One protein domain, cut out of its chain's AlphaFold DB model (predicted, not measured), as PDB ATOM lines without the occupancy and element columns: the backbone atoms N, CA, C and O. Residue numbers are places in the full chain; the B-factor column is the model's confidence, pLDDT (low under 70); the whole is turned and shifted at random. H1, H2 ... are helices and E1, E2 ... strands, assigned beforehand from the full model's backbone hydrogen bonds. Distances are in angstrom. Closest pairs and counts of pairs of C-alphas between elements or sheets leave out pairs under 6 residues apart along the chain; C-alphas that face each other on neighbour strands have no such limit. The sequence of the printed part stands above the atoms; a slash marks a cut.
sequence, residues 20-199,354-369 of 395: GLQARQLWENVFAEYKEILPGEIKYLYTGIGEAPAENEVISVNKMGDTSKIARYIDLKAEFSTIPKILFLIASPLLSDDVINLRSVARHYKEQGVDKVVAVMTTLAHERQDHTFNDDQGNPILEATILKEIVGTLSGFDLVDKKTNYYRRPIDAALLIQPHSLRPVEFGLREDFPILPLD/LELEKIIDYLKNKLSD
ATOM      1  N   GLY A  20      -8.514  -2.326  11.835       80.56
ATOM      2  CA  GLY A  20      -9.193  -2.010  10.576       80.56
ATOM      3  C   GLY A  20      -9.170  -3.188   9.598       80.56
ATOM      4  O   GLY A  20     -10.184  -3.499   8.975       80.56
ATOM      5  N   LEU A  21      -8.049  -3.912   9.529       79.00
ATOM      6  CA  LEU A  21      -7.919  -5.104   8.689       79.00
ATOM      7  C   LEU A  21      -8.774  -6.273   9.208       79.00
ATOM      8  O   LEU A  21      -9.430  -6.951   8.418       79.00
ATOM      9  N   GLN A  22      -8.846  -6.473  10.525       85.06
ATOM     10  CA  GLN A  22      -9.756  -7.462  11.119       85.06
ATOM     11  C   GLN A  22     -11.226  -7.112  10.842       85.06
ATOM     12  O   GLN A  22     -12.012  -7.978  10.452       85.06
ATOM     13  N   ALA A  23     -11.603  -5.836  10.978       88.44
ATOM     14  CA  ALA A  23     -12.959  -5.373  10.684       88.44
ATOM     15  C   ALA A  23     -13.317  -5.573   9.208       88.44
ATOM     16  O   ALA A  23     -14.444  -5.961   8.891       88.44
ATOM     17  N   ARG A  24     -12.343  -5.394   8.311       84.56
ATOM     18  CA  ARG A  24     -12.475  -5.715   6.890       84.56
ATOM     19  C   ARG A  24     -12.700  -7.207   6.644       84.56
ATOM     20  O   ARG A  24     -13.621  -7.550   5.914       84.56
ATOM     21  N   GLN A  25     -11.913  -8.093   7.245       84.81
ATOM     22  CA  GLN A  25     -12.113  -9.541   7.083       84.81
ATOM     23  C   GLN A  25     -13.510  -9.968   7.554       84.81
ATOM     24  O   GLN A  25     -14.198 -10.751   6.900       84.81
ATOM     25  N   LEU A  26     -13.966  -9.407   8.675       90.44
ATOM     26  CA  LEU A  26     -15.314  -9.640   9.175       90.44
ATOM     27  C   LEU A  26     -16.386  -9.093   8.219       90.44
ATOM     28  O   LEU A  26     -17.383  -9.770   7.973       90.44
ATOM     29  N   TRP A  27     -16.172  -7.910   7.638       90.38
ATOM     30  CA  TRP A  27     -17.038  -7.359   6.595       90.38
ATOM     31  C   TRP A  27     -17.145  -8.310   5.398       90.38
ATOM     32  O   TRP A  27     -18.247  -8.665   4.984       90.38
ATOM     33  N   GLU A  28     -16.014  -8.777   4.872       85.62
ATOM     34  CA  GLU A  28     -15.965  -9.715   3.745       85.62
ATOM     35  C   GLU A  28     -16.758 -10.994   4.042       85.62
ATOM     36  O   GLU A  28     -17.513 -11.460   3.189       85.62
ATOM     37  N   ASN A  29     -16.677 -11.509   5.270       88.69
ATOM     38  CA  ASN A  29     -17.467 -12.659   5.709       88.69
ATOM     39  C   ASN A  29     -18.974 -12.360   5.754       88.69
ATOM     40  O   ASN A  29     -19.773 -13.177   5.292       88.69
ATOM     41  N   VAL A  30     -19.381 -11.195   6.271       90.50
ATOM     42  CA  VAL A  30     -20.799 -10.790   6.358       90.50
ATOM     43  C   VAL A  30     -21.446 -10.663   4.976       90.50
ATOM     44  O   VAL A  30     -22.633 -10.977   4.826       90.50
ATOM     45  N   PHE A  31     -20.680 -10.232   3.972       88.56
ATOM     46  CA  PHE A  31     -21.163 -10.025   2.603       88.56
ATOM     47  C   PHE A  31     -20.780 -11.146   1.627       88.56
ATOM     48  O   PHE A  31     -21.096 -11.058   0.443       88.56
ATOM     49  N   ALA A  32     -20.179 -12.237   2.110       85.75
ATOM     50  CA  ALA A  32     -19.679 -13.330   1.276       85.75
ATOM     51  C   ALA A  32     -20.755 -14.045   0.442       85.75
ATOM     52  O   ALA A  32     -20.400 -14.712  -0.522       85.75
ATOM     53  N   GLU A  33     -22.039 -13.942   0.792       84.88
ATOM     54  CA  GLU A  33     -23.152 -14.513   0.015       84.88
ATOM     55  C   GLU A  33     -23.676 -13.570  -1.089       84.88
ATOM     56  O   GLU A  33     -24.419 -14.007  -1.963       84.88
ATOM     57  N   TYR A  34     -23.261 -12.298  -1.097       84.50
ATOM     58  CA  TYR A  34     -23.698 -11.277  -2.063       84.50
ATOM     59  C   TYR A  34     -22.682 -11.050  -3.187       84.50
ATOM     60  O   TYR A  34     -22.713 -10.015  -3.838       84.50
ATOM     61  N   LYS A  35     -21.797 -12.018  -3.456       74.50
ATOM     62  CA  LYS A  35     -20.751 -11.895  -4.494       74.50
ATOM     63  C   LYS A  35     -21.306 -11.703  -5.900       74.50
ATOM     64  O   LYS A  35     -20.617 -11.190  -6.760       74.50
ATOM     65  N   GLU A  36     -22.528 -12.160  -6.140       80.56
ATOM     66  CA  GLU A  36     -23.189 -12.081  -7.444       80.56
ATOM     67  C   GLU A  36     -24.326 -11.046  -7.445       80.56
ATOM     68  O   GLU A  36     -25.179 -11.059  -8.333       80.56
ATOM     69  N   ILE A  37     -24.370 -10.158  -6.441       86.19
ATOM     70  CA  ILE A  37     -25.397  -9.118  -6.357       86.19
ATOM     71  C   ILE A  37     -25.275  -8.149  -7.531       86.19
ATOM     72  O   ILE A  37     -24.182  -7.705  -7.891       86.19
ATOM     73  N   LEU A  38     -26.406  -7.778  -8.123       85.75
ATOM     74  CA  LEU A  38     -26.403  -6.768  -9.173       85.75
ATOM     75  C   LEU A  38     -26.307  -5.372  -8.535       85.75
ATOM     76  O   LEU A  38     -27.050  -5.095  -7.593       85.75
ATOM     77  N   PRO A  39     -25.507  -4.429  -9.075       82.06
ATOM     78  CA  PRO A  39     -25.404  -3.072  -8.518       82.06
ATOM     79  C   PRO A  39     -26.755  -2.355  -8.350       82.06
ATOM     80  O   PRO A  39     -26.934  -1.550  -7.439       82.06
ATOM     81  N   GLY A  40     -27.744  -2.676  -9.196       85.44
ATOM     82  CA  GLY A  40     -29.111  -2.152  -9.099       85.44
ATOM     83  C   GLY A  40     -29.903  -2.622  -7.869       85.44
ATOM     84  O   GLY A  40     -30.876  -1.963  -7.502       85.44
ATOM     85  N   GLU A  41     -29.487  -3.712  -7.221       90.69
ATOM     86  CA  GLU A  41     -30.080  -4.260  -5.992       90.69
ATOM     87  C   GLU A  41     -29.493  -3.637  -4.717       90.69
ATOM     88  O   GLU A  41     -29.931  -3.965  -3.613       90.69
ATOM     89  N   ILE A  42     -28.530  -2.725  -4.861       92.81
ATOM     90  CA  ILE A  42     -27.925  -1.987  -3.759       92.81
ATOM     91  C   ILE A  42     -28.361  -0.524  -3.840       92.81
ATOM     92  O   ILE A  42     -28.180   0.150  -4.859       92.81
ATOM     93  N   LYS A  43     -28.931  -0.006  -2.753       93.44
ATOM     94  CA  LYS A  43     -29.414   1.382  -2.655       93.44
ATOM     95  C   LYS A  43     -28.880   2.054  -1.399       93.44
ATOM     96  O   LYS A  43     -28.365   1.387  -0.504       93.44
ATOM     97  N   TYR A  44     -29.013   3.372  -1.331       92.88
ATOM     98  CA  TYR A  44     -28.745   4.140  -0.122       92.88
ATOM     99  C   TYR A  44     -29.869   5.139   0.142       92.88
ATOM    100  O   TYR A  44     -30.600   5.498  -0.780       92.88
ATOM    101  N   LEU A  45     -30.016   5.548   1.400       91.06
ATOM    102  CA  LEU A  45     -30.965   6.564   1.845       91.06
ATOM    103  C   LEU A  45     -30.326   7.460   2.905       91.06
ATOM    104  O   LEU A  45     -29.678   6.970   3.834       91.06
ATOM    105  N   TYR A  46     -30.595   8.760   2.813       88.25
ATOM    106  CA  TYR A  46     -30.357   9.694   3.905       88.25
ATOM    107  C   TYR A  46     -31.493   9.586   4.921       88.25
ATOM    108  O   TYR A  46     -32.670   9.778   4.613       88.25
ATOM    109  N   THR A  47     -31.143   9.232   6.154       86.81
ATOM    110  CA  THR A  47     -32.136   8.951   7.203       86.81
ATOM    111  C   THR A  47     -32.686  10.198   7.883       86.81
ATOM    112  O   THR A  47     -33.710  10.120   8.558       86.81
ATOM    113  N   GLY A  48     -31.973  11.317   7.775       83.25
ATOM    114  CA  GLY A  48     -32.232  12.520   8.558       83.25
ATOM    115  C   GLY A  48     -31.971  12.377  10.064       83.25
ATOM    116  O   GLY A  48     -32.323  13.225  10.885       83.25
ATOM    117  N   ILE A  49     -31.386  11.256  10.484       87.31
ATOM    118  CA  ILE A  49     -31.135  10.987  11.894       87.31
ATOM    119  C   ILE A  49     -29.872  11.727  12.302       87.31
ATOM    120  O   ILE A  49     -28.794  11.486  11.764       87.31
ATOM    121  N   GLY A  50     -30.023  12.639  13.257       75.31
ATOM    122  CA  GLY A  50     -28.937  13.457  13.782       75.31
ATOM    123  C   GLY A  50     -28.480  14.607  12.874       75.31
ATOM    124  O   GLY A  50     -28.102  15.624  13.439       75.31
ATOM    125  N   GLU A  51     -28.640  14.493  11.543       72.25
ATOM    126  CA  GLU A  51     -28.325  15.459  10.451       72.25
ATOM    127  C   GLU A  51     -26.868  16.005  10.495       72.25
ATOM    128  O   GLU A  51     -26.335  16.258  11.566       72.25
ATOM    129  N   ALA A  52     -26.090  16.256   9.436       62.06
ATOM    130  CA  ALA A  52     -26.288  16.354   7.990       62.06
ATOM    131  C   ALA A  52     -25.246  15.468   7.260       62.06
ATOM    132  O   ALA A  52     -24.208  15.148   7.842       62.06
ATOM    133  N   PRO A  53     -25.548  14.987   6.039       53.53
ATOM    134  CA  PRO A  53     -24.968  15.571   4.816       53.53
ATOM    135  C   PRO A  53     -26.047  15.883   3.752       53.53
ATOM    136  O   PRO A  53     -26.552  15.004   3.065       53.53
ATOM    137  N   ALA A  54     -26.363  17.176   3.672       52.75
ATOM    138  CA  ALA A  54     -26.976  17.965   2.595       52.75
ATOM    139  C   ALA A  54     -28.378  17.624   2.001       52.75
ATOM    140  O   ALA A  54     -28.521  17.072   0.915       52.75
ATOM    141  N   GLU A  55     -29.407  18.167   2.670       49.44
ATOM    142  CA  GLU A  55     -30.524  18.996   2.139       49.44
ATOM    143  C   GLU A  55     -31.475  18.525   1.012       49.44
ATOM    144  O   GLU A  55     -32.448  19.238   0.762       49.44
ATOM    145  N   ASN A  56     -31.344  17.343   0.403       41.81
ATOM    146  CA  ASN A  56     -32.342  16.851  -0.566       41.81
ATOM    147  C   ASN A  56     -33.063  15.578  -0.085       41.81
ATOM    148  O   ASN A  56     -32.443  14.562   0.201       41.81
ATOM    149  N   GLU A  57     -34.393  15.692   0.025       49.00
ATOM    150  CA  GLU A  57     -35.378  14.671   0.431       49.00
ATOM    151  C   GLU A  57     -35.005  13.835   1.661       49.00
ATOM    152  O   GLU A  57     -34.822  12.619   1.642       49.00
ATOM    153  N   VAL A  58     -34.987  14.534   2.794       52.38
ATOM    154  CA  VAL A  58     -34.932  13.939   4.124       52.38
ATOM    155  C   VAL A  58     -36.148  13.034   4.333       52.38
ATOM    156  O   VAL A  58     -37.303  13.453   4.179       52.38
ATOM    157  N   ILE A  59     -35.902  11.816   4.808       54.97
ATOM    158  CA  ILE A  59     -36.862  11.092   5.635       54.97
ATOM    159  C   ILE A  59     -37.281  12.019   6.794       54.97
ATOM    160  O   ILE A  59     -36.583  12.154   7.791       54.97
ATOM    161  N   SER A  60     -38.399  12.736   6.648       53.56
ATOM    162  CA  SER A  60     -38.763  13.802   7.589       53.56
ATOM    163  C   SER A  60     -38.879  13.249   9.013       53.56
ATOM    164  O   SER A  60     -39.781  12.451   9.292       53.56
ATOM    165  N   VAL A  61     -37.998  13.672   9.920       55.84
ATOM    166  CA  VAL A  61     -38.133  13.372  11.346       55.84
ATOM    167  C   VAL A  61     -39.183  14.316  11.926       55.84
ATOM    168  O   VAL A  61     -38.938  15.505  12.124       55.84
ATOM    169  N   ASN A  62     -40.380  13.796  12.191       57.31
ATOM    170  CA  ASN A  62     -41.441  14.574  12.819       57.31
ATOM    171  C   ASN A  62     -41.158  14.694  14.317       57.31
ATOM    172  O   ASN A  62     -41.042  13.683  15.012       57.31
ATOM    173  N   LYS A  63     -41.071  15.928  14.822       56.94
ATOM    174  CA  LYS A  63     -41.034  16.189  16.263       56.94
ATOM    175  C   LYS A  63     -42.463  16.265  16.785       56.94
ATOM    176  O   LYS A  63     -43.219  17.155  16.396       56.94
ATOM    177  N   MET A  64     -42.835  15.339  17.656       60.31
ATOM    178  CA  MET A  64     -44.144  15.344  18.304       60.31
ATOM    179  C   MET A  64     -44.173  16.374  19.444       60.31
ATOM    180  O   MET A  64     -43.136  16.842  19.921       60.31
ATOM    181  N   GLY A  65     -45.377  16.734  19.900       54.22
ATOM    182  CA  GLY A  65     -45.571  17.700  20.991       54.22
ATOM    183  C   GLY A  65     -44.947  17.281  22.331       54.22
ATOM    184  O   GLY A  65     -44.719  18.132  23.184       54.22
ATOM    185  N   ASP A  66     -44.623  15.998  22.496       62.88
ATOM    186  CA  ASP A  66     -43.931  15.422  23.656       62.88
ATOM    187  C   ASP A  66     -42.403  15.356  23.489       62.88
ATOM    188  O   ASP A  66     -41.721  14.719  24.286       62.88
ATOM    189  N   THR A  67     -41.858  16.024  22.464       58.12
ATOM    190  CA  THR A  67     -40.440  16.047  22.066       58.12
ATOM    191  C   THR A  67     -39.889  14.772  21.429       58.12
ATOM    192  O   THR A  67     -38.747  14.808  20.962       58.12
ATOM    193  N   SER A  68     -40.684  13.701  21.313       60.34
ATOM    194  CA  SER A  68     -40.262  12.492  20.600       60.34
ATOM    195  C   SER A  68     -39.990  12.786  19.119       60.34
ATOM    196  O   SER A  68     -40.656  13.610  18.483       60.34
ATOM    197  N   LYS A  69     -38.962  12.128  18.578       63.91
ATOM    198  CA  LYS A  69     -38.574  12.197  17.169       63.91
ATOM    199  C   LYS A  69     -39.067  10.931  16.473       63.91
ATOM    200  O   LYS A  69     -38.638   9.839  16.827       63.91
ATOM    201  N   ILE A  70     -39.938  11.071  15.479       61.75
ATOM    202  CA  ILE A  70     -40.396   9.951  14.651       61.75
ATOM    203  C   ILE A  70     -39.749  10.094  13.283       61.75
ATOM    204  O   ILE A  70     -40.144  10.960  12.502       61.75
ATOM    205  N   ALA A  71     -38.771   9.241  12.982       63.84
ATOM    206  CA  ALA A  71     -38.296   9.098  11.616       63.84
ATOM    207  C   ALA A  71     -39.461   8.594  10.754       63.84
ATOM    208  O   ALA A  71     -40.072   7.562  11.054       63.84
ATOM    209  N   ARG A  72     -39.795   9.327   9.686       66.38
ATOM    210  CA  ARG A  72     -40.614   8.756   8.613       66.38
ATOM    211  C   ARG A  72     -39.850   7.553   8.031       66.38
ATOM    212  O   ARG A  72     -38.681   7.334   8.314       66.38
ATOM    213  N   TYR A  73     -40.489   6.716   7.244       72.44
ATOM    214  CA  TYR A  73     -39.765   5.760   6.413       72.44
ATOM    215  C   TYR A  73     -40.410   5.779   5.044       72.44
ATOM    216  O   TYR A  73     -41.562   6.203   4.891       72.44
ATOM    217  N   ILE A  74     -39.639   5.369   4.051       82.06
ATOM    218  CA  ILE A  74     -40.087   5.338   2.668       82.06
ATOM    219  C   ILE A  74     -40.554   3.910   2.361       82.06
ATOM    220  O   ILE A  74     -40.024   2.936   2.900       82.06
ATOM    221  N   ASP A  75     -41.588   3.773   1.534       87.69
ATOM    222  CA  ASP A  75     -41.903   2.483   0.923       87.69
ATOM    223  C   ASP A  75     -40.850   2.226  -0.161       87.69
ATOM    224  O   ASP A  75     -40.856   2.877  -1.207       87.69
ATOM    225  N   LEU A  76     -39.927   1.296   0.101       91.25
ATOM    226  CA  LEU A  76     -38.794   1.043  -0.792       91.25
ATOM    227  C   LEU A  76     -39.245   0.582  -2.178       91.25
ATOM    228  O   LEU A  76     -38.586   0.885  -3.169       91.25
ATOM    229  N   LYS A  77     -40.367  -0.140  -2.265       91.50
ATOM    230  CA  LYS A  77     -40.893  -0.610  -3.544       91.50
ATOM    231  C   LYS A  77     -41.498   0.540  -4.340       91.50
ATOM    232  O   LYS A  77     -41.363   0.543  -5.560       91.50
ATOM    233  N   ALA A  78     -42.158   1.489  -3.682       90.00
ATOM    234  CA  ALA A  78     -42.652   2.692  -4.345       90.00
ATOM    235  C   ALA A  78     -41.495   3.577  -4.838       90.00
ATOM    236  O   ALA A  78     -41.535   4.044  -5.972       90.00
ATOM    237  N   GLU A  79     -40.458   3.739  -4.015       90.69
ATOM    238  CA  GLU A  79     -39.294   4.584  -4.303       90.69
ATOM    239  C   GLU A  79     -38.396   4.001  -5.401       90.69
ATOM    240  O   GLU A  79     -38.086   4.646  -6.399       90.69
ATOM    241  N   PHE A  80     -38.001   2.735  -5.258       91.50
ATOM    242  CA  PHE A  80     -37.012   2.106  -6.132       91.50
ATOM    243  C   PHE A  80     -37.622   1.159  -7.167       91.50
ATOM    244  O   PHE A  80     -36.883   0.466  -7.868       91.50
ATOM    245  N   SER A  81     -38.954   1.072  -7.256       92.00
ATOM    246  CA  SER A  81     -39.700   0.070  -8.046       92.00
ATOM    247  C   SER A  81     -39.461  -1.398  -7.636       92.00
ATOM    248  O   SER A  81     -40.144  -2.303  -8.119       92.00
ATOM    249  N   THR A  82     -38.520  -1.654  -6.724       93.56
ATOM    250  CA  THR A  82     -38.143  -2.960  -6.176       93.56
ATOM    251  C   THR A  82     -37.635  -2.791  -4.744       93.56
ATOM    252  O   THR A  82     -37.257  -1.696  -4.343       93.56
ATOM    253  N   ILE A  83     -37.595  -3.874  -3.969       95.19
ATOM    254  CA  ILE A  83     -36.958  -3.860  -2.650       95.19
ATOM    255  C   ILE A  83     -35.471  -4.185  -2.851       95.19
ATOM    256  O   ILE A  83     -35.170  -5.253  -3.393       95.19
ATOM    257  N   PRO A  84     -34.540  -3.297  -2.459       95.50
ATOM    258  CA  PRO A  84     -33.116  -3.576  -2.568       95.50
ATOM    259  C   PRO A  84     -32.706  -4.724  -1.646       95.50
ATOM    260  O   PRO A  84     -33.235  -4.884  -0.544       95.50
ATOM    261  N   LYS A  85     -31.719  -5.503  -2.083       95.50
ATOM    262  CA  LYS A  85     -31.095  -6.560  -1.285       95.50
ATOM    263  C   LYS A  85     -30.203  -5.977  -0.196       95.50
ATOM    264  O   LYS A  85     -30.255  -6.444   0.940       95.50
ATOM    265  N   ILE A  86     -29.445  -4.932  -0.528       95.50
ATOM    266  CA  ILE A  86     -28.583  -4.211   0.413       95.50
ATOM    267  C   ILE A  86     -28.989  -2.738   0.446       95.50
ATOM    268  O   ILE A  86     -29.121  -2.094  -0.597       95.50
ATOM    269  N   LEU A  87     -29.163  -2.198   1.649       96.19
ATOM    270  CA  LEU A  87     -29.504  -0.797   1.869       96.19
ATOM    271  C   LEU A  87     -28.469  -0.117   2.769       96.19
ATOM    272  O   LEU A  87     -28.282  -0.515   3.916       96.19
ATOM    273  N   PHE A  88     -27.837   0.938   2.267       96.00
ATOM    274  CA  PHE A  88     -26.985   1.821   3.059       96.00
ATOM    275  C   PHE A  88     -27.836   2.936   3.679       96.00
ATOM    276  O   PHE A  88     -28.600   3.608   2.989       96.00
ATOM    277  N   LEU A  89     -27.721   3.138   4.986       94.75
ATOM    278  CA  LEU A  89     -28.428   4.176   5.729       94.75
ATOM    279  C   LEU A  89     -27.425   5.219   6.195       94.75
ATOM    280  O   LEU A  89     -26.640   4.948   7.100       94.75
ATOM    281  N   ILE A  90     -27.458   6.402   5.588       93.88
ATOM    282  CA  ILE A  90     -26.570   7.508   5.944       93.88
ATOM    283  C   ILE A  90     -27.203   8.289   7.100       93.88
ATOM    284  O   ILE A  90     -28.366   8.708   7.024       93.88
ATOM    285  N   ALA A  91     -26.461   8.439   8.194       93.00
ATOM    286  CA  ALA A  91     -26.937   9.044   9.433       93.00
ATOM    287  C   ALA A  91     -25.802   9.729  10.200       93.00
ATOM    288  O   ALA A  91     -24.630   9.390  10.049       93.00
ATOM    289  N   SER A  92     -26.172  10.635  11.098       93.31
ATOM    290  CA  SER A  92     -25.249  11.369  11.965       93.31
ATOM    291  C   SER A  92     -25.631  11.189  13.439       93.31
ATOM    292  O   SER A  92     -25.930  12.180  14.102       93.31
ATOM    293  N   PRO A  93     -25.700   9.951  13.977       94.12
ATOM    294  CA  PRO A  93     -26.284   9.683  15.289       94.12
ATOM    295  C   PRO A  93     -25.466  10.298  16.435       94.12
ATOM    296  O   PRO A  93     -24.595   9.657  17.010       94.12
ATOM    297  N   LEU A  94     -25.770  11.550  16.775       91.12
ATOM    298  CA  LEU A  94     -25.034  12.353  17.751       91.12
ATOM    299  C   LEU A  94     -25.422  12.014  19.199       91.12
ATOM    300  O   LEU A  94     -24.622  12.187  20.122       91.12
ATOM    301  N   LEU A  95     -26.657  11.551  19.403       91.44
ATOM    302  CA  LEU A  95     -27.227  11.186  20.700       91.44
ATOM    303  C   LEU A  95     -27.622   9.704  20.736       91.44
ATOM    304  O   LEU A  95     -27.900   9.100  19.700       91.44
ATOM    305  N   SER A  96     -27.736   9.125  21.933       92.88
ATOM    306  CA  SER A  96     -28.197   7.736  22.112       92.88
ATOM    307  C   SER A  96     -29.563   7.477  21.474       92.88
ATOM    308  O   SER A  96     -29.768   6.441  20.844       92.88
ATOM    309  N   ASP A  97     -30.482   8.441  21.557       90.31
ATOM    310  CA  ASP A  97     -31.796   8.341  20.912       90.31
ATOM    311  C   ASP A  97     -31.681   8.260  19.385       90.31
ATOM    312  O   ASP A  97     -32.456   7.557  18.738       90.31
ATOM    313  N   ASP A  98     -30.697   8.939  18.793       92.00
ATOM    314  CA  ASP A  98     -30.457   8.878  17.354       92.00
ATOM    315  C   ASP A  98     -29.963   7.473  16.950       92.00
ATOM    316  O   ASP A  98     -30.397   6.933  15.932       92.00
ATOM    317  N   VAL A  99     -29.153   6.816  17.788       95.12
ATOM    318  CA  VAL A  99     -28.728   5.413  17.593       95.12
ATOM    319  C   VAL A  99     -29.923   4.457  17.651       95.12
ATOM    320  O   VAL A  99     -30.075   3.590  16.785       95.12
ATOM    321  N   ILE A 100     -30.810   4.633  18.634       92.94
ATOM    322  CA  ILE A 100     -32.040   3.836  18.768       92.94
ATOM    323  C   ILE A 100     -32.949   4.038  17.548       92.94
ATOM    324  O   ILE A 100     -33.508   3.070  17.017       92.94
ATOM    325  N   ASN A 101     -33.074   5.276  17.070       91.06
ATOM    326  CA  ASN A 101     -33.848   5.603  15.876       91.06
ATOM    327  C   ASN A 101     -33.257   4.951  14.623       91.06
ATOM    328  O   ASN A 101     -34.000   4.326  13.865       91.06
ATOM    329  N   LEU A 102     -31.937   5.019  14.430       93.69
ATOM    330  CA  LEU A 102     -31.259   4.425  13.272       93.69
ATOM    331  C   LEU A 102     -31.488   2.915  13.224       93.69
ATOM    332  O   LEU A 102     -31.889   2.363  12.198       93.69
ATOM    333  N   ARG A 103     -31.330   2.258  14.371       94.12
ATOM    334  CA  ARG A 103     -31.609   0.833  14.538       94.12
ATOM    335  C   ARG A 103     -33.070   0.482  14.258       94.12
ATOM    336  O   ARG A 103     -33.352  -0.528  13.616       94.12
ATOM    337  N   SER A 104     -34.003   1.316  14.712       91.81
ATOM    338  CA  SER A 104     -35.439   1.111  14.492       91.81
ATOM    339  C   SER A 104     -35.823   1.246  13.018       91.81
ATOM    340  O   SER A 104     -36.610   0.439  12.520       91.81
ATOM    341  N   VAL A 105     -35.234   2.213  12.307       92.31
ATOM    342  CA  VAL A 105     -35.393   2.390  10.855       92.31
ATOM    343  C   VAL A 105     -34.802   1.202  10.093       92.31
ATOM    344  O   VAL A 105     -35.472   0.632   9.233       92.31
ATOM    345  N   ALA A 106     -33.595   0.759  10.453       95.00
ATOM    346  CA  ALA A 106     -32.968  -0.422   9.863       95.00
ATOM    347  C   ALA A 106     -33.841  -1.678  10.022       95.00
ATOM    348  O   ALA A 106     -34.104  -2.388   9.049       95.00
ATOM    349  N   ARG A 107     -34.379  -1.905  11.229       93.94
ATOM    350  CA  ARG A 107     -35.326  -2.994  11.503       93.94
ATOM    351  C   ARG A 107     -36.546  -2.920  10.588       93.94
ATOM    352  O   ARG A 107     -36.955  -3.939  10.041       93.94
ATOM    353  N   HIS A 108     -37.110  -1.731  10.405       92.50
ATOM    354  CA  HIS A 108     -38.276  -1.557   9.550       92.50
ATOM    355  C   HIS A 108     -37.977  -1.916   8.084       92.50
ATOM    356  O   HIS A 108     -38.747  -2.633   7.447       92.50
ATOM    357  N   TYR A 109     -36.824  -1.512   7.548       94.19
ATOM    358  CA  TYR A 109     -36.439  -1.887   6.183       94.19
ATOM    359  C   TYR A 109     -36.151  -3.385   6.029       94.19
ATOM    360  O   TYR A 109     -36.529  -3.993   5.024       94.19
ATOM    361  N   LYS A 110     -35.587  -4.026   7.057       94.19
ATOM    362  CA  LYS A 110     -35.476  -5.489   7.125       94.19
ATOM    363  C   LYS A 110     -36.847  -6.178   7.072       94.19
ATOM    364  O   LYS A 110     -36.965  -7.245   6.470       94.19
ATOM    365  N   GLU A 111     -37.880  -5.600   7.686       91.69
ATOM    366  CA  GLU A 111     -39.263  -6.103   7.625       91.69
ATOM    367  C   GLU A 111     -39.914  -5.897   6.248       91.69
ATOM    368  O   GLU A 111     -40.703  -6.745   5.831       91.69
ATOM    369  N   GLN A 112     -39.553  -4.834   5.517       92.88
ATOM    370  CA  GLN A 112     -39.970  -4.644   4.119       92.88
ATOM    371  C   GLN A 112     -39.331  -5.664   3.162       92.88
ATOM    372  O   GLN A 112     -39.847  -5.869   2.068       92.88
ATOM    373  N   GLY A 113     -38.252  -6.339   3.573       93.38
ATOM    374  CA  GLY A 113     -37.613  -7.410   2.804       93.38
ATOM    375  C   GLY A 113     -36.183  -7.120   2.358       93.38
ATOM    376  O   GLY A 113     -35.667  -7.871   1.538       93.38
ATOM    377  N   VAL A 114     -35.548  -6.067   2.880       95.31
ATOM    378  CA  VAL A 114     -34.106  -5.860   2.698       95.31
ATOM    379  C   VAL A 114     -33.345  -6.996   3.384       95.31
ATOM    380  O   VAL A 114     -33.648  -7.351   4.530       95.31
ATOM    381  N   ASP A 115     -32.341  -7.554   2.706       94.25
ATOM    382  CA  ASP A 115     -31.558  -8.672   3.229       94.25
ATOM    383  C   ASP A 115     -30.403  -8.187   4.114       94.25
ATOM    384  O   ASP A 115     -30.205  -8.751   5.194       94.25
ATOM    385  N   LYS A 116     -29.702  -7.107   3.734       95.56
ATOM    386  CA  LYS A 116     -28.640  -6.460   4.530       95.56
ATOM    387  C   LYS A 116     -28.825  -4.950   4.650       95.56
ATOM    388  O   LYS A 116     -29.151  -4.275   3.679       95.56
ATOM    389  N   VAL A 117     -28.564  -4.414   5.833       97.38
ATOM    390  CA  VAL A 117     -28.533  -2.976   6.100       97.38
ATOM    391  C   VAL A 117     -27.147  -2.587   6.599       97.38
ATOM    392  O   VAL A 117     -26.646  -3.165   7.562       97.38
ATOM    393  N   VAL A 118     -26.553  -1.579   5.964       97.62
ATOM    394  CA  VAL A 118     -25.275  -0.983   6.363       97.62
ATOM    395  C   VAL A 118     -25.532   0.412   6.910       97.62
ATOM    396  O   VAL A 118     -26.115   1.241   6.217       97.62
ATOM    397  N   ALA A 119     -25.080   0.707   8.124       97.62
ATOM    398  CA  ALA A 119     -25.111   2.071   8.645       97.62
ATOM    399  C   ALA A 119     -23.875   2.851   8.171       97.62
ATOM    400  O   ALA A 119     -22.754   2.441   8.437       97.62
ATOM    401  N   VAL A 120     -24.055   3.985   7.502       96.00
ATOM    402  CA  VAL A 120     -22.974   4.925   7.174       96.00
ATOM    403  C   VAL A 120     -23.088   6.097   8.134       96.00
ATOM    404  O   VAL A 120     -23.953   6.957   7.988       96.00
ATOM    405  N   MET A 121     -22.258   6.082   9.169       96.38
ATOM    406  CA  MET A 121     -22.343   6.998  10.298       96.38
ATOM    407  C   MET A 121     -21.288   8.089  10.163       96.38
ATOM    408  O   MET A 121     -20.091   7.814  10.160       96.38
ATOM    409  N   THR A 122     -21.720   9.341  10.067       94.06
ATOM    410  CA  THR A 122     -20.801  10.487   9.995       94.06
ATOM    411  C   THR A 122     -20.297  10.931  11.373       94.06
ATOM    412  O   THR A 122     -19.310  11.652  11.481       94.06
ATOM    413  N   THR A 123     -20.969  10.484  12.432       93.94
ATOM    414  CA  THR A 123     -20.604  10.617  13.847       93.94
ATOM    415  C   THR A 123     -21.219   9.446  14.608       93.94
ATOM    416  O   THR A 123     -22.153   8.816  14.103       93.94
ATOM    417  N   LEU A 124     -20.730   9.152  15.809       95.94
ATOM    418  CA  LEU A 124     -21.350   8.174  16.692       95.94
ATOM    419  C   LEU A 124     -21.574   8.765  18.090       95.94
ATOM    420  O   LEU A 124     -20.772   9.523  18.639       95.94
ATOM    421  N   ALA A 125     -22.709   8.426  18.691       94.88
ATOM    422  CA  ALA A 125     -23.023   8.882  20.028       94.88
ATOM    423  C   ALA A 125     -21.977   8.342  21.007       94.88
ATOM    424  O   ALA A 125     -21.559   7.188  20.934       94.88
ATOM    425  N   HIS A 126     -21.586   9.187  21.954       93.44
ATOM    426  CA  HIS A 126     -20.667   8.821  23.026       93.44
ATOM    427  C   HIS A 126     -19.249   8.402  22.592       93.44
ATOM    428  O   HIS A 126     -18.547   7.747  23.357       93.44
ATOM    429  N   GLU A 127     -18.768   8.830  21.419       91.19
ATOM    430  CA  GLU A 127     -17.400   8.537  20.948       91.19
ATOM    431  C   GLU A 127     -16.280   8.960  21.914       91.19
ATOM    432  O   GLU A 127     -15.206   8.370  21.908       91.19
ATOM    433  N   ARG A 128     -16.529   9.950  22.780       88.50
ATOM    434  CA  ARG A 128     -15.569  10.393  23.808       88.50
ATOM    435  C   ARG A 128     -15.704   9.650  25.139       88.50
ATOM    436  O   ARG A 128     -15.007  10.011  26.079       88.50
ATOM    437  N   GLN A 129     -16.625   8.695  25.256       90.88
ATOM    438  CA  GLN A 129     -16.836   7.837  26.428       90.88
ATOM    439  C   GLN A 129     -16.331   6.419  26.141       90.88
ATOM    440  O   GLN A 129     -17.047   5.424  26.272       90.88
ATOM    441  N   ASP A 130     -15.093   6.349  25.665       88.06
ATOM    442  CA  ASP A 130     -14.461   5.169  25.082       88.06
ATOM    443  C   ASP A 130     -13.480   4.458  26.038       88.06
ATOM    444  O   ASP A 130     -12.920   3.412  25.709       88.06
ATOM    445  N   HIS A 131     -13.303   5.000  27.244       85.50
ATOM    446  CA  HIS A 131     -12.544   4.408  28.341       85.50
ATOM    447  C   HIS A 131     -13.080   4.876  29.699       85.50
ATOM    448  O   HIS A 131     -13.854   5.826  29.795       85.50
ATOM    449  N   THR A 132     -12.652   4.216  30.777       85.12
ATOM    450  CA  THR A 132     -12.976   4.651  32.137       85.12
ATOM    451  C   THR A 132     -12.179   5.899  32.499       85.12
ATOM    452  O   THR A 132     -10.949   5.870  32.562       85.12
ATOM    453  N   PHE A 133     -12.881   6.994  32.777       81.25
ATOM    454  CA  PHE A 133     -12.264   8.201  33.314       81.25
ATOM    455  C   PHE A 133     -12.023   8.082  34.810       81.25
ATOM    456  O   PHE A 133     -12.815   7.468  35.515       81.25
ATOM    457  N   ASN A 134     -10.970   8.739  35.294       82.69
ATOM    458  CA  ASN A 134     -10.700   8.879  36.718       82.69
ATOM    459  C   ASN A 134     -10.804  10.349  37.149       82.69
ATOM    460  O   ASN A 134     -10.601  11.257  36.336       82.69
ATOM    461  N   ASP A 135     -11.124  10.574  38.420       80.88
ATOM    462  CA  ASP A 135     -11.043  11.882  39.063       80.88
ATOM    463  C   ASP A 135      -9.595  12.254  39.447       80.88
ATOM    464  O   ASP A 135      -8.651  11.490  39.231       80.88
ATOM    465  N   ASP A 136      -9.411  13.436  40.043       76.44
ATOM    466  CA  ASP A 136      -8.096  13.924  40.489       76.44
ATOM    467  C   ASP A 136      -7.458  13.066  41.600       76.44
ATOM    468  O   ASP A 136      -6.263  13.188  41.871       76.44
ATOM    469  N   GLN A 137      -8.241  12.205  42.255       81.81
ATOM    470  CA  GLN A 137      -7.785  11.259  43.275       81.81
ATOM    471  C   GLN A 137      -7.503   9.868  42.682       81.81
ATOM    472  O   GLN A 137      -7.053   8.976  43.402       81.81
ATOM    473  N   GLY A 138      -7.734   9.679  41.378       83.56
ATOM    474  CA  GLY A 138      -7.569   8.410  40.681       83.56
ATOM    475  C   GLY A 138      -8.760   7.455  40.812       83.56
ATOM    476  O   GLY A 138      -8.631   6.300  40.410       83.56
ATOM    477  N   ASN A 139      -9.902   7.891  41.355       85.75
ATOM    478  CA  ASN A 139     -11.100   7.054  41.442       85.75
ATOM    479  C   ASN A 139     -11.852   7.040  40.104       85.75
ATOM    480  O   ASN A 139     -11.991   8.099  39.488       85.75
ATOM    481  N   PRO A 140     -12.413   5.894  39.684       85.50
ATOM    482  CA  PRO A 140     -13.189   5.812  38.455       85.50
ATOM    483  C   PRO A 140     -14.477   6.639  38.540       85.50
ATOM    484  O   PRO A 140     -15.189   6.622  39.546       85.50
ATOM    485  N   ILE A 141     -14.794   7.328  37.449       83.19
ATOM    486  CA  ILE A 141     -16.012   8.113  37.255       83.19
ATOM    487  C   ILE A 141     -17.001   7.260  36.460       83.19
ATOM    488  O   ILE A 141     -16.687   6.782  35.371       83.19
ATOM    489  N   LEU A 142     -18.209   7.087  37.002       82.81
ATOM    490  CA  LEU A 142     -19.298   6.414  36.301       82.81
ATOM    491  C   LEU A 142     -19.960   7.380  35.315       82.81
ATOM    492  O   LEU A 142     -20.524   8.399  35.718       82.81
ATOM    493  N   GLU A 143     -19.940   7.027  34.037       83.00
ATOM    494  CA  GLU A 143     -20.724   7.700  33.006       83.00
ATOM    495  C   GLU A 143     -22.025   6.928  32.770       83.00
ATOM    496  O   GLU A 143     -22.035   5.702  32.765       83.00
ATOM    497  N   ALA A 144     -23.140   7.650  32.613       84.38
ATOM    498  CA  ALA A 144     -24.467   7.039  32.498       84.38
ATOM    499  C   ALA A 144     -24.662   6.245  31.197       84.38
ATOM    500  O   ALA A 144     -25.496   5.347  31.148       84.38
ATOM    501  N   THR A 145     -23.924   6.607  30.147       88.94
ATOM    502  CA  THR A 145     -23.882   5.872  28.885       88.94
ATOM    503  C   THR A 145     -22.469   5.926  28.332       88.94
ATOM    504  O   THR A 145     -21.881   7.009  28.247       88.94
ATOM    505  N   ILE A 146     -21.939   4.762  27.964       93.25
ATOM    506  CA  ILE A 146     -20.586   4.613  27.411       93.25
ATOM    507  C   ILE A 146     -20.628   4.098  25.974       93.25
ATOM    508  O   ILE A 146     -21.587   3.449  25.553       93.25
ATOM    509  N   LEU A 147     -19.552   4.325  25.222       95.25
ATOM    510  CA  LEU A 147     -19.443   3.919  23.818       95.25
ATOM    511  C   LEU A 147     -19.722   2.421  23.604       95.25
ATOM    512  O   LEU A 147     -20.348   2.037  22.618       95.25
ATOM    513  N   LYS A 148     -19.301   1.568  24.545       95.38
ATOM    514  CA  LYS A 148     -19.552   0.120  24.485       95.38
ATOM    515  C   LYS A 148     -21.050  -0.208  24.414       95.38
ATOM    516  O   LYS A 148     -21.440  -1.090  23.658       95.38
ATOM    517  N   GLU A 149     -21.892   0.500  25.163       95.69
ATOM    518  CA  GLU A 149     -23.348   0.288  25.163       95.69
ATOM    519  C   GLU A 149     -23.987   0.766  23.856       95.69
ATOM    520  O   GLU A 149     -24.915   0.136  23.343       95.69
ATOM    521  N   ILE A 150     -23.451   1.844  23.278       97.31
ATOM    522  CA  ILE A 150     -23.862   2.347  21.965       97.31
ATOM    523  C   ILE A 150     -23.561   1.320  20.868       97.31
ATOM    524  O   ILE A 150     -24.451   0.970  20.089       97.31
ATOM    525  N   VAL A 151     -22.343   0.774  20.838       97.19
ATOM    526  CA  VAL A 151     -21.965  -0.275  19.874       97.19
ATOM    527  C   VAL A 151     -22.758  -1.562  20.111       97.19
ATOM    528  O   VAL A 151     -23.242  -2.168  19.154       97.19
ATOM    529  N   GLY A 152     -22.977  -1.954  21.370       96.50
ATOM    530  CA  GLY A 152     -23.840  -3.088  21.727       96.50
ATOM    531  C   GLY A 152     -25.281  -2.911  21.234       96.50
ATOM    532  O   GLY A 152     -25.901  -3.845  20.728       96.50
ATOM    533  N   THR A 153     -25.805  -1.686  21.295       95.94
ATOM    534  CA  THR A 153     -27.134  -1.360  20.763       95.94
ATOM    535  C   THR A 153     -27.179  -1.533  19.245       95.94
ATOM    536  O   THR A 153     -28.082  -2.203  18.741       95.94
ATOM    537  N   LEU A 154     -26.207  -0.987  18.507       96.06
ATOM    538  CA  LEU A 154     -26.128  -1.128  17.045       96.06
ATOM    539  C   LEU A 154     -26.008  -2.591  16.600       96.06
ATOM    540  O   LEU A 154     -26.661  -3.001  15.642       96.06
ATOM    541  N   SER A 155     -25.200  -3.367  17.318       95.31
ATOM    542  CA  SER A 155     -24.851  -4.746  16.975       95.31
ATOM    543  C   SER A 155     -25.877  -5.789  17.451       95.31
ATOM    544  O   SER A 155     -25.824  -6.935  17.011       95.31
ATOM    545  N   GLY A 156     -26.834  -5.433  18.310       93.69
ATOM    546  CA  GLY A 156     -27.737  -6.396  18.944       93.69
ATOM    547  C   GLY A 156     -28.618  -7.224  17.987       93.69
ATOM    548  O   GLY A 156     -29.177  -6.713  17.016       93.69
ATOM    549  N   PHE A 157     -28.813  -8.502  18.332       90.19
ATOM    550  CA  PHE A 157     -29.672  -9.464  17.630       90.19
ATOM    551  C   PHE A 157     -31.085  -9.508  18.228       90.19
ATOM    552  O   PHE A 157     -31.365 -10.308  19.118       90.19
ATOM    553  N   ASP A 158     -32.001  -8.667  17.755       84.88
ATOM    554  CA  ASP A 158     -33.373  -8.612  18.285       84.88
ATOM    555  C   ASP A 158     -34.474  -8.757  17.231       84.88
ATOM    556  O   ASP A 158     -35.659  -8.704  17.565       84.88
ATOM    557  N   LEU A 159     -34.109  -8.969  15.966       86.44
ATOM    558  CA  LEU A 159     -35.067  -9.234  14.903       86.44
ATOM    559  C   LEU A 159     -35.161 -10.739  14.659       86.44
ATOM    560  O   LEU A 159     -34.163 -11.378  14.351       86.44
ATOM    561  N   VAL A 160     -36.361 -11.312  14.745       85.88
ATOM    562  CA  VAL A 160     -36.582 -12.727  14.413       85.88
ATOM    563  C   VAL A 160     -36.838 -12.863  12.916       85.88
ATOM    564  O   VAL A 160     -37.801 -12.304  12.383       85.88
ATOM    565  N   ASP A 161     -35.994 -13.627  12.229       79.00
ATOM    566  CA  ASP A 161     -36.249 -14.038  10.856       79.00
ATOM    567  C   ASP A 161     -37.375 -15.079  10.841       79.00
ATOM    568  O   ASP A 161     -37.229 -16.193  11.337       79.00
ATOM    569  N   LYS A 162     -38.524 -14.727  10.261       78.94
ATOM    570  CA  LYS A 162     -39.696 -15.615  10.228       78.94
ATOM    571  C   LYS A 162     -39.486 -16.876   9.384       78.94
ATOM    572  O   LYS A 162     -40.223 -17.839   9.575       78.94
ATOM    573  N   LYS A 163     -38.548 -16.870   8.431       77.88
ATOM    574  CA  LYS A 163     -38.278 -18.016   7.552       77.88
ATOM    575  C   LYS A 163     -37.392 -19.040   8.244       77.88
ATOM    576  O   LYS A 163     -37.617 -20.236   8.089       77.88
ATOM    577  N   THR A 164     -36.390 -18.573   8.982       80.75
ATOM    578  CA  THR A 164     -35.372 -19.441   9.592       80.75
ATOM    579  C   THR A 164     -35.582 -19.640  11.095       80.75
ATOM    580  O   THR A 164     -35.029 -20.572  11.668       80.75
ATOM    581  N   ASN A 165     -36.412 -18.803  11.725       81.31
ATOM    582  CA  ASN A 165     -36.634 -18.721  13.168       81.31
ATOM    583  C   ASN A 165     -35.360 -18.403  13.978       81.31
ATOM    584  O   ASN A 165     -35.292 -18.700  15.172       81.31
ATOM    585  N   TYR A 166     -34.359 -17.790  13.338       84.19
ATOM    586  CA  TYR A 166     -33.142 -17.300  13.983       84.19
ATOM    587  C   TYR A 166     -33.195 -15.790  14.197       84.19
ATOM    588  O   TYR A 166     -33.860 -15.054  13.463       84.19
ATOM    589  N   TYR A 167     -32.461 -15.321  15.202       87.00
ATOM    590  CA  TYR A 167     -32.250 -13.897  15.400       87.00
ATOM    591  C   TYR A 167     -31.263 -13.360  14.363       87.00
ATOM    592  O   TYR A 167     -30.232 -13.972  14.087       87.00
ATOM    593  N   ARG A 168     -31.570 -12.190  13.813       89.50
ATOM    594  CA  ARG A 168     -30.698 -11.410  12.935       89.50
ATOM    595  C   ARG A 168     -30.572  -9.986  13.462       89.50
ATOM    596  O   ARG A 168     -31.426  -9.509  14.213       89.50
ATOM    597  N   ARG A 169     -29.505  -9.305  13.055       94.06
ATOM    598  CA  ARG A 169     -29.296  -7.898  13.397       94.06
ATOM    599  C   ARG A 169     -30.189  -7.001  12.527       94.06
ATOM    600  O   ARG A 169     -30.389  -7.304  11.344       94.06
ATOM    601  N   PRO A 170     -30.706  -5.886  13.069       95.81
ATOM    602  CA  PRO A 170     -31.275  -4.818  12.254       95.81
ATOM    603  C   PRO A 170     -30.243  -4.190  11.312       95.81
ATOM    604  O   PRO A 170     -30.569  -3.928  10.159       95.81
ATOM    605  N   ILE A 171     -29.016  -3.988  11.800       97.75
ATOM    606  CA  ILE A 171     -27.871  -3.433  11.069       97.75
ATOM    607  C   ILE A 171     -26.798  -4.522  11.002       97.75
ATOM    608  O   ILE A 171     -26.414  -5.066  12.034       97.75
ATOM    609  N   ASP A 172     -26.330  -4.871   9.808       97.12
ATOM    610  CA  ASP A 172     -25.378  -5.975   9.609       97.12
ATOM    611  C   ASP A 172     -23.922  -5.515   9.636       97.12
ATOM    612  O   ASP A 172     -23.045  -6.303   9.975       97.12
ATOM    613  N   ALA A 173     -23.676  -4.255   9.276       97.19
ATOM    614  CA  ALA A 173     -22.352  -3.651   9.250       97.19
ATOM    615  C   ALA A 173     -22.439  -2.124   9.365       97.19
ATOM    616  O   ALA A 173     -23.513  -1.542   9.166       97.19
ATOM    617  N   ALA A 174     -21.314  -1.467   9.634       97.38
ATOM    618  CA  ALA A 174     -21.239  -0.016   9.625       97.38
ATOM    619  C   ALA A 174     -19.957   0.534   8.985       97.38
ATOM    620  O   ALA A 174     -18.902  -0.089   9.037       97.38
ATOM    621  N   LEU A 175     -20.062   1.737   8.425       95.25
ATOM    622  CA  LEU A 175     -18.954   2.640   8.131       95.25
ATOM    623  C   LEU A 175     -19.020   3.794   9.141       95.25
ATOM    624  O   LEU A 175     -20.117   4.288   9.408       95.25
ATOM    625  N   LEU A 176     -17.890   4.233   9.698       95.12
ATOM    626  CA  LEU A 176     -17.843   5.330  10.673       95.12
ATOM    627  C   LEU A 176     -16.789   6.369  10.290       95.12
ATOM    628  O   LEU A 176     -15.603   6.053  10.254       95.12
ATOM    629  N   ILE A 177     -17.216   7.607  10.041       93.06
ATOM    630  CA  ILE A 177     -16.327   8.703   9.645       93.06
ATOM    631  C   ILE A 177     -15.581   9.286  10.840       93.06
ATOM    632  O   ILE A 177     -16.184   9.720  11.827       93.06
ATOM    633  N   GLN A 178     -14.264   9.365  10.667       91.06
ATOM    634  CA  GLN A 178     -13.273   9.949  11.557       91.06
ATOM    635  C   GLN A 178     -13.579   9.612  13.014       91.06
ATOM    636  O   GLN A 178     -13.927  10.519  13.781       91.06
ATOM    637  N   PRO A 179     -13.564   8.324  13.403       91.81
ATOM    638  CA  PRO A 179     -13.955   7.978  14.749       91.81
ATOM    639  C   PRO A 179     -13.023   8.647  15.762       91.81
ATOM    640  O   PRO A 179     -11.835   8.821  15.482       91.81
ATOM    641  N   HIS A 180     -13.538   9.025  16.936       89.81
ATOM    642  CA  HIS A 180     -12.710   9.717  17.939       89.81
ATOM    643  C   HIS A 180     -11.460   8.906  18.312       89.81
ATOM    644  O   HIS A 180     -10.375   9.474  18.448       89.81
ATOM    645  N   SER A 181     -11.644   7.588  18.414       88.69
ATOM    646  CA  SER A 181     -10.632   6.548  18.599       88.69
ATOM    647  C   SER A 181     -11.085   5.263  17.886       88.69
ATOM    648  O   SER A 181     -12.225   5.166  17.438       88.69
ATOM    649  N   LEU A 182     -10.242   4.226  17.811       87.88
ATOM    650  CA  LEU A 182     -10.628   2.930  17.215       87.88
ATOM    651  C   LEU A 182     -11.477   2.036  18.134       87.88
ATOM    652  O   LEU A 182     -11.835   0.917  17.760       87.88
ATOM    653  N   ARG A 183     -11.857   2.511  19.324       91.56
ATOM    654  CA  ARG A 183     -12.692   1.750  20.264       91.56
ATOM    655  C   ARG A 183     -14.039   1.286  19.696       91.56
ATOM    656  O   ARG A 183     -14.411   0.157  20.015       91.56
ATOM    657  N   PRO A 184     -14.764   2.046  18.844       94.69
ATOM    658  CA  PRO A 184     -15.977   1.533  18.217       94.69
ATOM    659  C   PRO A 184     -15.703   0.269  17.394       94.69
ATOM    660  O   PRO A 184     -16.448  -0.701  17.499       94.69
ATOM    661  N   VAL A 185     -14.605   0.262  16.631       92.81
ATOM    662  CA  VAL A 185     -14.174  -0.872  15.800       92.81
ATOM    663  C   VAL A 185     -13.839  -2.073  16.677       92.81
ATOM    664  O   VAL A 185     -14.327  -3.174  16.435       92.81
ATOM    665  N   GLU A 186     -13.070  -1.854  17.744       92.62
ATOM    666  CA  GLU A 186     -12.726  -2.898  18.710       92.62
ATOM    667  C   GLU A 186     -13.969  -3.520  19.361       92.62
ATOM    668  O   GLU A 186     -14.085  -4.741  19.446       92.62
ATOM    669  N   PHE A 187     -14.908  -2.692  19.823       94.81
ATOM    670  CA  PHE A 187     -16.153  -3.180  20.412       94.81
ATOM    671  C   PHE A 187     -17.023  -3.899  19.380       94.81
ATOM    672  O   PHE A 187     -17.613  -4.919  19.717       94.81
ATOM    673  N   GLY A 188     -17.057  -3.429  18.130       95.94
ATOM    674  CA  GLY A 188     -17.757  -4.104  17.038       95.94
ATOM    675  C   GLY A 188     -17.198  -5.502  16.779       95.94
ATOM    676  O   GLY A 188     -17.956  -6.468  16.750       95.94
ATOM    677  N   LEU A 189     -15.871  -5.634  16.694       94.38
ATOM    678  CA  LEU A 189     -15.188  -6.922  16.520       94.38
ATOM    679  C   LEU A 189     -15.530  -7.927  17.626       94.38
ATOM    680  O   LEU A 189     -15.790  -9.089  17.330       94.38
ATOM    681  N   ARG A 190     -15.584  -7.487  18.891       94.38
ATOM    682  CA  ARG A 190     -15.970  -8.346  20.032       94.38
ATOM    683  C   ARG A 190     -17.404  -8.875  19.930       94.38
ATOM    684  O   ARG A 190     -17.712  -9.892  20.538       94.38
ATOM    685  N   GLU A 191     -18.256  -8.173  19.192       94.50
ATOM    686  CA  GLU A 191     -19.666  -8.499  18.988       94.50
ATOM    687  C   GLU A 191     -19.923  -9.109  17.600       94.50
ATOM    688  O   GLU A 191     -21.078  -9.148  17.176       94.50
ATOM    689  N   ASP A 192     -18.891  -9.535  16.856       95.44
ATOM    690  CA  ASP A 192     -18.969 -10.008  15.460       95.44
ATOM    691  C   ASP A 192     -19.709  -9.026  14.522       95.44
ATOM    692  O   ASP A 192     -20.447  -9.422  13.611       95.44
ATOM    693  N   PHE A 193     -19.551  -7.724  14.767       96.62
ATOM    694  CA  PHE A 193     -20.168  -6.633  14.018       96.62
ATOM    695  C   PHE A 193     -19.100  -5.777  13.316       96.62
ATOM    696  O   PHE A 193     -18.383  -5.025  13.981       96.62
ATOM    697  N   PRO A 194     -18.966  -5.859  11.978       94.50
ATOM    698  CA  PRO A 194     -17.934  -5.118  11.268       94.50
ATOM    699  C   PRO A 194     -18.264  -3.624  11.228       94.50
ATOM    700  O   PRO A 194     -19.254  -3.207  10.622       94.50
ATOM    701  N   ILE A 195     -17.398  -2.821  11.848       94.94
ATOM    702  CA  ILE A 195     -17.387  -1.361  11.726       94.94
ATOM    703  C   ILE A 195     -16.101  -0.969  11.006       94.94
ATOM    704  O   ILE A 195     -15.017  -1.125  11.563       94.94
ATOM    705  N   LEU A 196     -16.211  -0.460   9.782       91.19
ATOM    706  CA  LEU A 196     -15.068   0.059   9.040       91.19
ATOM    707  C   LEU A 196     -14.874   1.545   9.363       91.19
ATOM    708  O   LEU A 196     -15.789   2.342   9.128       91.19
ATOM    709  N   PRO A 197     -13.713   1.943   9.904       89.06
ATOM    710  CA  PRO A 197     -13.398   3.349  10.093       89.06
ATOM    711  C   PRO A 197     -13.066   4.001   8.742       89.06
ATOM    712  O   PRO A 197     -12.355   3.422   7.922       89.06
ATOM    713  N   LEU A 198     -13.577   5.210   8.523       87.88
ATOM    714  CA  LEU A 198     -13.224   6.079   7.402       87.88
ATOM    715  C   LEU A 198     -12.399   7.250   7.953       87.88
ATOM    716  O   LEU A 198     -12.814   7.865   8.931       87.88
ATOM    717  N   ASP A 199     -11.256   7.569   7.357       85.69
ATOM    718  CA  ASP A 199     -10.408   8.705   7.748       85.69
ATOM    719  C   ASP A 199     -10.697   9.874   6.808       85.69
ATOM    720  O   ASP A 199     -10.401   9.816   5.626       85.69
ATOM    721  N   LEU A 354     -21.046  13.877  -0.834       82.69
ATOM    722  CA  LEU A 354     -20.711  13.375  -2.174       82.69
ATOM    723  C   LEU A 354     -19.583  12.337  -2.157       82.69
ATOM    724  O   LEU A 354     -19.548  11.442  -2.998       82.69
ATOM    725  N   GLU A 355     -18.641  12.444  -1.223       85.50
ATOM    726  CA  GLU A 355     -17.569  11.458  -1.108       85.50
ATOM    727  C   GLU A 355     -18.070  10.158  -0.466       85.50
ATOM    728  O   GLU A 355     -17.649   9.075  -0.866       85.50
ATOM    729  N   LEU A 356     -19.039  10.234   0.455       87.94
ATOM    730  CA  LEU A 356     -19.722   9.042   0.964       87.94
ATOM    731  C   LEU A 356     -20.485   8.310  -0.137       87.94
ATOM    732  O   LEU A 356     -20.428   7.083  -0.200       87.94
ATOM    733  N   GLU A 357     -21.174   9.040  -1.016       86.94
ATOM    734  CA  GLU A 357     -21.862   8.444  -2.166       86.94
ATOM    735  C   GLU A 357     -20.881   7.716  -3.087       86.94
ATOM    736  O   GLU A 357     -21.142   6.574  -3.465       86.94
ATOM    737  N   LYS A 358     -19.713   8.310  -3.369       84.88
ATOM    738  CA  LYS A 358     -18.654   7.650  -4.149       84.88
ATOM    739  C   LYS A 358     -18.142   6.381  -3.481       84.88
ATOM    740  O   LYS A 358     -17.963   5.384  -4.176       84.88
ATOM    741  N   ILE A 359     -17.925   6.389  -2.162       83.94
ATOM    742  CA  ILE A 359     -17.546   5.172  -1.429       83.94
ATOM    743  C   ILE A 359     -18.636   4.125  -1.598       83.94
ATOM    744  O   ILE A 359     -18.341   3.000  -1.978       83.94
ATOM    745  N   ILE A 360     -19.898   4.474  -1.358       87.50
ATOM    746  CA  ILE A 360     -21.008   3.530  -1.490       87.50
ATOM    747  C   ILE A 360     -21.055   2.966  -2.914       87.50
ATOM    748  O   ILE A 360     -21.135   1.752  -3.075       87.50
ATOM    749  N   ASP A 361     -20.963   3.807  -3.942       84.88
ATOM    750  CA  ASP A 361     -20.949   3.384  -5.345       84.88
ATOM    751  C   ASP A 361     -19.746   2.506  -5.689       84.88
ATOM    752  O   ASP A 361     -19.869   1.540  -6.444       84.88
ATOM    753  N   TYR A 362     -18.592   2.783  -5.096       81.81
ATOM    754  CA  TYR A 362     -17.432   1.920  -5.200       81.81
ATOM    755  C   TYR A 362     -17.706   0.543  -4.572       81.81
ATOM    756  O   TYR A 362     -17.569  -0.478  -5.252       81.81
ATOM    757  N   LEU A 363     -18.204   0.500  -3.329       80.56
ATOM    758  CA  LEU A 363     -18.564  -0.749  -2.649       80.56
ATOM    759  C   LEU A 363     -19.638  -1.519  -3.443       80.56
ATOM    760  O   LEU A 363     -19.556  -2.741  -3.531       80.56
ATOM    761  N   LYS A 364     -20.601  -0.844  -4.088       81.12
ATOM    762  CA  LYS A 364     -21.624  -1.489  -4.939       81.12
ATOM    763  C   LYS A 364     -21.018  -2.337  -6.052       81.12
ATOM    764  O   LYS A 364     -21.501  -3.433  -6.310       81.12
ATOM    765  N   ASN A 365     -19.987  -1.818  -6.714       75.31
ATOM    766  CA  ASN A 365     -19.348  -2.476  -7.856       75.31
ATOM    767  C   ASN A 365     -18.334  -3.547  -7.437       75.31
ATOM    768  O   ASN A 365     -17.976  -4.414  -8.232       75.31
ATOM    769  N   LYS A 366     -17.834  -3.463  -6.205       73.06
ATOM    770  CA  LYS A 366     -16.749  -4.311  -5.708       73.06
ATOM    771  C   LYS A 366     -17.226  -5.423  -4.777       73.06
ATOM    772  O   LYS A 366     -16.617  -6.485  -4.752       73.06
ATOM    773  N   LEU A 367     -18.372  -5.253  -4.110       70.31
ATOM    774  CA  LEU A 367     -19.074  -6.358  -3.446       70.31
ATOM    775  C   LEU A 367     -19.452  -7.471  -4.441       70.31
ATOM    776  O   LEU A 367     -19.534  -8.630  -4.043       70.31
ATOM    777  N   SER A 368     -19.604  -7.139  -5.729       57.16
ATOM    778  CA  SER A 368     -19.805  -8.099  -6.818       57.16
ATOM    779  C   SER A 368     -18.521  -8.763  -7.361       57.16
ATOM    780  O   SER A 368     -18.609  -9.610  -8.246       57.16
ATOM    781  N   ASP A 369     -17.326  -8.396  -6.872       56.81
ATOM    782  CA  ASP A 369     -16.042  -9.020  -7.254       56.81
ATOM    783  C   ASP A 369     -15.085  -9.201  -6.049       56.81
ATOM    784  O   ASP A 369     -14.046  -8.547  -5.930       56.81
TER     785      ASP A 369
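This is residues 20 to 199 and 354 to 369 of the 395 residues of an uncharacterized protein of Candidatus Gottesmanbacteria bacterium RBG_16_37_8 (UniProt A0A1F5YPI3). A strongly twisted sheet of five parallel strands forms the core of a three-layer body, with H3 and H5 over one face and H1 and H6 over the other. H4 sits beside H3 and H5, the small hairpin E2 and E3 lies near H3, and the long loop of residues 122 to 146 reaches out to 38 A from the mean of the C-alphas. The 196 printed residues run H1 E1 E2 E3 H2 E4 H3 E5 H4 E6 H5 E7 H6, six helices and seven strands; the class is mixed, with under half of the residues, 95, in named elements. The whole is compact, with a radius of gyration of the C-alphas of 17.1 A and spans of 61 by 45 by 38 A.

H1, residues 20 to 30, is on the sheet at a height of 8.1 A. Across this sheet run E1, residues 42 to 46, E4, 86 to 91, E5, 116 to 121, E6, 173 to 177, and E7, 195 to 198; E1 and E7 are edge strands. Neighbours pair within hydrogen-bond range: N 45 and O 88 at 2.9 A, N 89 and O 118 at 2.8 A, N 121 and O 175 at 2.8 A, N 198 and O 176 at 2.8 A. E2, residues 61 to 63, and E3, residues 69 to 71, form an antiparallel hairpin, N 62 to O 70 at 2.9 A. H2, residues 76 to 80, is only just not on the sheet, with 4 pairs of C-alphas within 10 A. H3, residues 96 to 112, runs along the strands at a height of 9.8 A; its closest C-alphas to E3 are Asn 101 and Ala 71, 7.1 A. H4, residues 147 to 155, only grazes the sheet with residues 151 to 155, and touches residues 96 to 103 of H3 at a shallow tilt of 9 degrees, the same way, the C-alphas of Arg 103 and Leu 154 closest at 6.3 A. H5, residues 183 to 190, is on the same face as H3, over E7 at a height of 7.9 A, and touches H4 at a steep tilt of 49 degrees, closest C-alphas Lys 148 and Phe 187, 6.2 A. E4, H3, E5, then E5, H4, E6, then E6, H5, E7 are strand-helix-strand units, two parallel neighbour strands with a helix between, each with a right-handed crossover. H6, residues 354 to 366, is on the same face as H1 at a height of 7.3 A. In all six helices every O i to N i+4 pair is within hydrogen-bond range.

H1 begins at C-alpha 20, (-9.193, -2.010, 10.576). H3 spans 24.8 A, H6 18.5 A and E4 16.1 A. H6 ends at C-alpha 366, (-16.749, -4.311, -5.708).

The C-alphas of Ser 81 and Gln 137, the two farthest apart, are 61.5 A apart. Residues 200 to 353 are not printed; C-alphas 199 and 354 are 15.0 A apart across the cut. The links H1 to E1, E1 to E2, E5 to H4 and H4 to E6 are long. Mean pLDDT of the printed part is 85.6; residues 52 to 72 and 368 to 369 are under 70.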